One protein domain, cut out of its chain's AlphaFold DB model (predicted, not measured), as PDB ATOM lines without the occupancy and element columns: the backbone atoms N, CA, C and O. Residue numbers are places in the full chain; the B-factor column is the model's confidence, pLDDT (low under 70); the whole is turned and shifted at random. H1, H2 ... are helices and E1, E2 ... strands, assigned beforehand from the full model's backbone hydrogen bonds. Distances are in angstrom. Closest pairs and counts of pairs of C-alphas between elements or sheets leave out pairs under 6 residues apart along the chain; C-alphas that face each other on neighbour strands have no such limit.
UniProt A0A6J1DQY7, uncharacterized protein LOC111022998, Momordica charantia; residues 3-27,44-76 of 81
ATOM      1  N   THR A   3      19.898  49.844  26.172       92.56
ATOM      2  CA  THR A   3      18.732  48.963  26.226       92.56
ATOM      3  C   THR A   3      18.875  48.064  27.440       92.56
ATOM      4  O   THR A   3      19.980  47.627  27.751       92.56
ATOM      5  N   GLU A   4      17.774  47.772  28.116       91.19
ATOM      6  CA  GLU A   4      17.745  46.795  29.198       91.19
ATOM      7  C   GLU A   4      17.088  45.513  28.687       91.19
ATOM      8  O   GLU A   4      15.980  45.554  28.156       91.19
ATOM      9  N   LEU A   5      17.801  44.394  28.784       89.25
ATOM     10  CA  LEU A   5      17.326  43.068  28.401       89.25
ATOM     11  C   LEU A   5      17.568  42.123  29.573       89.25
ATOM     12  O   LEU A   5      18.719  41.870  29.917       89.25
ATOM     13  N   PHE A   6      16.501  41.590  30.170       86.88
ATOM     14  CA  PHE A   6      16.604  40.564  31.225       86.88
ATOM     15  C   PHE A   6      17.458  41.010  32.428       86.88
ATOM     16  O   PHE A   6      18.272  40.251  32.945       86.88
ATOM     17  N   GLY A   7      17.346  42.288  32.810       87.31
ATOM     18  CA  GLY A   7      18.167  42.908  33.857       87.31
ATOM     19  C   GLY A   7      19.584  43.301  33.416       87.31
ATOM     20  O   GLY A   7      20.259  44.034  34.132       87.31
ATOM     21  N   VAL A   8      20.034  42.887  32.227       90.69
ATOM     22  CA  VAL A   8      21.323  43.291  31.654       90.69
ATOM     23  C   VAL A   8      21.166  44.610  30.919       90.69
ATOM     24  O   VAL A   8      20.402  44.728  29.957       90.69
ATOM     25  N   ARG A   9      21.947  45.610  31.321       93.69
ATOM     26  CA  ARG A   9      21.993  46.891  30.620       93.69
ATOM     27  C   ARG A   9      23.049  46.844  29.529       93.69
ATOM     28  O   ARG A   9      24.234  46.721  29.816       93.69
ATOM     29  N   ILE A  10      22.629  47.001  28.281       94.69
ATOM     30  CA  ILE A  10      23.491  46.949  27.101       94.69
ATOM     31  C   ILE A  10      23.538  48.325  26.457       94.69
ATOM     32  O   ILE A  10      22.521  48.873  26.038       94.69
ATOM     33  N   GLU A  11      24.729  48.878  26.316       95.38
ATOM     34  CA  GLU A  11      24.971  50.111  25.587       95.38
ATOM     35  C   GLU A  11      25.761  49.806  24.317       95.38
ATOM     36  O   GLU A  11      26.885  49.314  24.371       95.38
ATOM     37  N   ARG A  12      25.141  50.068  23.162       93.88
ATOM     38  CA  ARG A  12      25.739  49.775  21.857       93.88
ATOM     39  C   ARG A  12      26.649  50.899  21.392       93.88
ATOM     40  O   ARG A  12      26.251  52.062  21.494       93.88
ATOM     41  N   ASN A  13      27.787  50.545  20.795       91.94
ATOM     42  CA  ASN A  13      28.772  51.489  20.250       91.94
ATOM     43  C   ASN A  13      29.133  52.601  21.249       91.94
ATOM     44  O   ASN A  13      28.887  53.788  21.005       91.94
ATOM     45  N   VAL A  14      29.674  52.212  22.404       93.94
ATOM     46  CA  VAL A  14      30.031  53.153  23.469       93.94
ATOM     47  C   VAL A  14      31.088  54.143  22.960       93.94
ATOM     48  O   VAL A  14      32.120  53.725  22.430       93.94
ATOM     49  N   PRO A  15      30.866  55.464  23.098       93.38
ATOM     50  CA  PRO A  15      31.807  56.457  22.602       93.38
ATOM     51  C   PRO A  15      33.118  56.418  23.392       93.38
ATOM     52  O   PRO A  15      33.121  56.243  24.610       93.38
ATOM     53  N   GLN A  16      34.235  56.687  22.710       91.19
ATOM     54  CA  GLN A  16      35.571  56.695  23.323       91.19
ATOM     55  C   GLN A  16      35.686  57.613  24.548       91.19
ATOM     56  O   GLN A  16      36.434  57.298  25.468       91.19
ATOM     57  N   ALA A  17      34.937  58.721  24.581       93.94
ATOM     58  CA  ALA A  17      34.905  59.617  25.736       93.94
ATOM     59  C   ALA A  17      34.492  58.868  27.013       93.94
ATOM     60  O   ALA A  17      35.213  58.912  28.005       93.94
ATOM     61  N   LYS A  18      33.420  58.073  26.936       92.44
ATOM     62  CA  LYS A  18      32.915  57.280  28.059       92.44
ATOM     63  C   LYS A  18      33.850  56.127  28.427       92.44
ATOM     64  O   LYS A  18      34.048  55.858  29.606       92.44
ATOM     65  N   LEU A  19      34.469  55.480  27.435       93.19
ATOM     66  CA  LEU A  19      35.481  54.441  27.685       93.19
ATOM     67  C   LEU A  19      36.686  54.992  28.456       93.19
ATOM     68  O   LEU A  19      37.234  54.308  29.317       93.19
ATOM     69  N   LYS A  20      37.080  56.232  28.153       93.81
ATOM     70  CA  LYS A  20      38.151  56.937  28.854       93.81
ATOM     71  C   LYS A  20      37.732  57.362  30.262       93.81
ATOM     72  O   LYS A  20      38.536  57.242  31.173       93.81
ATOM     73  N   GLU A  21      36.498  57.829  30.449       94.50
ATOM     74  CA  GLU A  21      35.964  58.180  31.775       94.50
ATOM     75  C   GLU A  21      35.862  56.969  32.712       94.50
ATOM     76  O   GLU A  21      36.147  57.086  33.899       94.50
ATOM     77  N   LEU A  22      35.494  55.802  32.176       92.38
ATOM     78  CA  LEU A  22      35.419  54.533  32.912       92.38
ATOM     79  C   LEU A  22      36.775  53.822  33.046       92.38
ATOM     80  O   LEU A  22      36.848  52.756  33.657       92.38
ATOM     81  N   ASP A  23      37.822  54.387  32.442       94.12
ATOM     82  CA  ASP A  23      39.175  53.838  32.402       94.12
ATOM     83  C   ASP A  23      39.221  52.364  31.946       94.12
ATOM     84  O   ASP A  23      40.004  51.555  32.428       94.12
ATOM     85  N   VAL A  24      38.383  52.002  30.963       92.88
ATOM     86  CA  VAL A  24      38.187  50.609  30.496       92.88
ATOM     87  C   VAL A  24      39.498  49.938  30.064       92.88
ATOM     88  O   VAL A  24      39.637  48.718  30.089       92.88
ATOM     89  N   TYR A  25      40.496  50.729  29.677       89.75
ATOM     90  CA  TYR A  25      41.805  50.241  29.253       89.75
ATOM     91  C   TYR A  25      42.628  49.594  30.378       89.75
ATOM     92  O   TYR A  25      43.561  48.850  30.065       89.75
ATOM     93  N   THR A  26      42.301  49.852  31.650       93.62
ATOM     94  CA  THR A  26      42.952  49.229  32.813       93.62
ATOM     95  C   THR A  26      42.238  47.978  33.312       93.62
ATOM     96  O   THR A  26      42.779  47.261  34.155       93.62
ATOM     97  N   TRP A  27      41.058  47.667  32.769       94.06
ATOM     98  CA  TRP A  27      40.296  46.484  33.156       94.06
ATOM     99  C   TRP A  27      41.015  45.193  32.735       94.06
ATOM    100  O   TRP A  27      41.740  45.174  31.729       94.06
ATOM    101  N   MET A  44      27.700  42.473  40.532       89.94
ATOM    102  CA  MET A  44      27.502  43.309  39.352       89.94
ATOM    103  C   MET A  44      28.833  43.448  38.600       89.94
ATOM    104  O   MET A  44      29.797  43.991  39.143       89.94
ATOM    105  N   GLU A  45      28.883  42.995  37.350       91.38
ATOM    106  CA  GLU A  45      30.073  43.085  36.500       91.38
ATOM    107  C   GLU A  45      29.789  43.926  35.257       91.38
ATOM    108  O   GLU A  45      28.719  43.849  34.651       91.38
ATOM    109  N   THR A  46      30.769  44.735  34.854       93.44
ATOM    110  CA  THR A  46      30.706  45.490  33.598       93.44
ATOM    111  C   THR A  46      31.700  44.911  32.609       93.44
ATOM    112  O   THR A  46      32.889  44.802  32.894       93.44
ATOM    113  N   VAL A  47      31.211  44.567  31.425       93.19
ATOM    114  CA  VAL A  47      31.993  43.974  30.345       93.19
ATOM    115  C   VAL A  47      31.951  44.904  29.149       93.19
ATOM    116  O   VAL A  47      30.879  45.293  28.688       93.19
ATOM    117  N   TYR A  48      33.122  45.235  28.617       94.75
ATOM    118  CA  TYR A  48      33.255  45.927  27.344       94.75
ATOM    119  C   TYR A  48      33.824  44.969  26.300       94.75
ATOM    120  O   TYR A  48      34.927  44.439  26.459       94.75
ATOM    121  N   GLN A  49      33.075  44.742  25.224       94.50
ATOM    122  CA  GLN A  49      33.494  43.838  24.164       94.50
ATOM    123  C   GLN A  49      34.475  44.562  23.235       94.50
ATOM    124  O   GLN A  49      34.089  45.419  22.441       94.50
ATOM    125  N   LEU A  50      35.755  44.196  23.315       91.94
ATOM    126  CA  LEU A  50      36.798  44.767  22.458       91.94
ATOM    127  C   LEU A  50      36.659  44.293  21.007       91.94
ATOM    128  O   LEU A  50      36.651  45.105  20.088       91.94
ATOM    129  N   GLU A  51      36.526  42.980  20.809       92.06
ATOM    130  CA  GLU A  51      36.479  42.342  19.491       92.06
ATOM    131  C   GLU A  51      35.594  41.092  19.512       92.06
ATOM    132  O   GLU A  51      35.430  40.452  20.548       92.06
ATOM    133  N   GLY A  52      35.037  40.717  18.359       91.69
ATOM    134  CA  GLY A  52      34.199  39.523  18.218       91.69
ATOM    135  C   GLY A  52      32.727  39.737  18.584       91.69
ATOM    136  O   GLY A  52      32.223  40.863  18.600       91.69
ATOM    137  N   LYS A  53      32.020  38.624  18.807       92.06
ATOM    138  CA  LYS A  53      30.606  38.582  19.199       92.06
ATOM    139  C   LYS A  53      30.401  37.516  20.266       92.06
ATOM    140  O   LYS A  53      30.911  36.406  20.119       92.06
ATOM    141  N   ALA A  54      29.625  37.840  21.290       91.31
ATOM    142  CA  ALA A  54      29.215  36.910  22.328       91.31
ATOM    143  C   ALA A  54      27.689  36.784  22.327       91.31
ATOM    144  O   ALA A  54      26.974  37.788  22.337       91.31
ATOM    145  N   LYS A  55      27.196  35.543  22.314       91.88
ATOM    146  CA  LYS A  55      25.776  35.231  22.478       91.88
ATOM    147  C   LYS A  55      25.546  34.783  23.913       91.88
ATOM    148  O   LYS A  55      26.086  33.764  24.332       91.88
ATOM    149  N   ILE A  56      24.743  35.540  24.640       90.81
ATOM    150  CA  ILE A  56      24.453  35.318  26.051       90.81
ATOM    151  C   ILE A  56      23.050  34.742  26.154       90.81
ATOM    152  O   ILE A  56      22.102  35.318  25.617       90.81
ATOM    153  N   LYS A  57      22.930  33.591  26.818       89.56
ATOM    154  CA  LYS A  57      21.651  32.980  27.180       89.56
ATOM    155  C   LYS A  57      21.403  33.227  28.660       89.56
ATOM    156  O   LYS A  57      22.259  32.877  29.464       89.56
ATOM    157  N   ILE A  58      20.244  33.778  29.004       87.25
ATOM    158  CA  ILE A  58      19.807  33.875  30.399       87.25
ATOM    159  C   ILE A  58      18.897  32.683  30.671       87.25
ATOM    160  O   ILE A  58      17.849  32.548  30.036       87.25
ATOM    161  N   GLU A  59      19.325  31.782  31.558       83.31
ATOM    162  CA  GLU A  59      18.605  30.527  31.809       83.31
ATOM    163  C   GLU A  59      17.187  30.766  32.333       83.31
ATOM    164  O   GLU A  59      16.254  30.154  31.820       83.31
ATOM    165  N   GLU A  60      17.013  31.715  33.257       79.88
ATOM    166  CA  GLU A  60      15.724  32.016  33.895       79.88
ATOM    167  C   GLU A  60      14.649  32.484  32.901       79.88
ATOM    168  O   GLU A  60      13.487  32.094  32.997       79.88
ATOM    169  N   HIS A  61      15.042  33.261  31.890       77.62
ATOM    170  CA  HIS A  61      14.122  33.757  30.864       77.62
ATOM    171  C   HIS A  61      14.047  32.841  29.632       77.62
ATOM    172  O   HIS A  61      13.196  33.033  28.770       77.62
ATOM    173  N   ASN A  62      14.941  31.849  29.520       81.81
ATOM    174  CA  ASN A  62      15.155  31.037  28.317       81.81
ATOM    175  C   ASN A  62      15.350  31.872  27.027       81.81
ATOM    176  O   ASN A  62      15.133  31.383  25.915       81.81
ATOM    177  N   GLU A  63      15.800  33.119  27.166       84.69
ATOM    178  CA  GLU A  63      16.034  34.050  26.064       84.69
ATOM    179  C   GLU A  63      17.531  34.247  25.809       84.69
ATOM    180  O   GLU A  63      18.392  33.949  26.642       84.69
ATOM    181  N   THR A  64      17.853  34.713  24.602       90.94
ATOM    182  CA  THR A  64      19.233  34.972  24.179       90.94
ATOM    183  C   THR A  64      19.360  36.358  23.580       90.94
ATOM    184  O   THR A  64      18.511  36.787  22.804       90.94
ATOM    185  N   PHE A  65      20.471  37.023  23.876       91.62
ATOM    186  CA  PHE A  65      20.862  38.265  23.226       91.62
ATOM    187  C   PHE A  65      22.336  38.212  22.824       91.62
ATOM    188  O   PHE A  65      23.092  37.343  23.256       91.62
ATOM    189  N   GLU A  66      22.745  39.131  21.958       93.38
ATOM    190  CA  GLU A  66      24.108  39.180  21.432       93.38
ATOM    191  C   GLU A  66      24.753  40.521  21.747       93.38
ATOM    192  O   GLU A  66      24.116  41.559  21.577       93.38
ATOM    193  N   ILE A  67      26.023  40.513  22.136       93.75
ATOM    194  CA  ILE A  67      26.878  41.703  22.226       93.75
ATOM    195  C   ILE A  67      28.040  41.557  21.246       93.75
ATOM    196  O   ILE A  67      28.522  40.451  20.999       93.75
ATOM    197  N   GLY A  68      28.458  42.660  20.637       94.75
ATOM    198  CA  GLY A  68      29.547  42.702  19.668       94.75
ATOM    199  C   GLY A  68      30.584  43.760  20.019       94.75
ATOM    200  O   GLY A  68      30.415  44.521  20.966       94.75
ATOM    201  N   ALA A  69      31.668  43.793  19.248       94.94
ATOM    202  CA  ALA A  69      32.730  44.783  19.398       94.94
ATOM    203  C   ALA A  69      32.180  46.219  19.515       94.94
ATOM    204  O   ALA A  69      31.391  46.655  18.676       94.94
ATOM    205  N   GLY A  70      32.616  46.946  20.545       94.00
ATOM    206  CA  GLY A  70      32.157  48.303  20.855       94.00
ATOM    207  C   GLY A  70      30.943  48.376  21.785       94.00
ATOM    208  O   GLY A  70      30.567  49.476  22.199       94.00
ATOM    209  N   ASP A  71      30.342  47.243  22.144       95.62
ATOM    210  CA  ASP A  71      29.227  47.198  23.084       95.62
ATOM    211  C   ASP A  71      29.718  47.041  24.526       95.62
ATOM    212  O   ASP A  71      30.701  46.352  24.806       95.62
ATOM    213  N   MET A  72      28.990  47.652  25.457       95.06
ATOM    214  CA  MET A  72      29.188  47.480  26.892       95.06
ATOM    215  C   MET A  72      27.945  46.853  27.505       95.06
ATOM    216  O   MET A  72      26.836  47.338  27.290       95.06
ATOM    217  N   ALA A  73      28.128  45.793  28.280       94.56
ATOM    218  CA  ALA A  73      27.071  45.123  29.018       94.56
ATOM    219  C   ALA A  73      27.357  45.209  30.517       94.56
ATOM    220  O   ALA A  73      28.466  44.927  30.962       94.56
ATOM    221  N   VAL A  74      26.352  45.607  31.289       93.44
ATOM    222  CA  VAL A  74      26.378  45.595  32.751       93.44
ATOM    223  C   VAL A  74      25.460  44.469  33.193       93.44
ATOM    224  O   VAL A  74      24.246  44.534  32.981       93.44
ATOM    225  N   PHE A  75      26.061  43.433  33.758       90.75
ATOM    226  CA  PHE A  75      25.384  42.264  34.291       90.75
ATOM    227  C   PHE A  75      25.067  42.535  35.762       90.75
ATOM    228  O   PHE A  75      25.987  42.877  36.511       90.75
ATOM    229  N   PRO A  76      23.797  42.461  36.189       88.62
ATOM    230  CA  PRO A  76      23.443  42.632  37.588       88.62
ATOM    231  C   PRO A  76      23.929  41.439  38.416       88.62
ATOM    232  O   PRO A  76      24.274  40.377  37.898       88.62
TER     233      PRO A  76
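Overview. This is residues 3 to 27 and 44 to 76 of the 81 residues of the protein "uncharacterized protein LOC111022998" of Momordica charantia (UniProt A0A6J1DQY7). A small sheet of four strands, E1, E2, E6 and E3, has the separate hairpin E4 and E5 slanting partly over one of its faces, E5 nearer to it than E4, so that sheet and hairpin make a loose V. The single helix H1 lies off at the far end from the turn of that hairpin, and these two parts mark the ends of the long axis. The printed part has 58 residues with one named helix and six named strands, in the order E1, E2, H1, E3, E4, E5, E6, and its class is mostly strand. The larger sheet has the order E1, E2, E6, E3, and both it and the pair E4 and E5 are antiparallel. The whole is compact, with a radius of gyration of the C-alphas of 11.7 A, yet elongated in outline, spanning 34 by 22 by 18 A.

Along the chain. E1 is residues 3 to 5, 6.4 A long, and begins at C-alpha 3 at (18.732, 48.963, 26.226). E2 is residues 8 to 11, 9.8 A. H1 is residues 16 to 21, 8.6 A, with C-alpha 16 at (35.571, 56.695, 23.323). E3 is residues 45 to 48, 10.1 A. E4 is residues 53 to 58, 16.3 A, and E5 is residues 63 to 68, 17.3 A. E6 is residues 72 to 75, 9.8 A, and ends at C-alpha 75 at (25.384, 42.264, 34.291).

Arrangement. In the sheet of four, E1 and E3 are the edge strands, and from edge to edge the strands' lines turn by 55 degrees. E1 and E2 form an antiparallel hairpin at 153 degrees, with N 3 and O 10 within hydrogen-bond range at 2.8 A. E2 and E6 are antiparallel at 168 degrees, with N 11 and O 72 at 2.8 A. E6 and E3 are antiparallel at 163 degrees, with N 47 and O 73 at 2.8 A. E4 and E5 form the other hairpin, antiparallel at 157 degrees, with N 54 and O 67 at 2.8 A. The closest C-alphas of E5 and E6 are those of Ile 67 and Ala 73, 7.6 A apart. Those of E2 and E5 are Ile 10 and Ile 67, at 7.9 A, and those of E1 and E5 are Leu 5 and Phe 65, also at 7.9 A. E4 is apart from E1, E2, E3 and E6. H1 is not on the sheet of four, with 2 pairs of C-alphas within 10 A, and is apart from E4, E5 and E6, among others. In H1 every O i to N i+4 pair is within hydrogen-bond range.

Size, cuts and confidence. The two C-alphas farthest apart are those of Ala 17 and Asn 62, at 34.8 A. Residues 28 to 43 are not printed, and C-alphas 27 and 44 are 14.6 A apart across this cut, which falls in the link from H1 to E3. The links that are printed whole are tight. The mean pLDDT of the printed part is 91.5, and no printed residue is under 70.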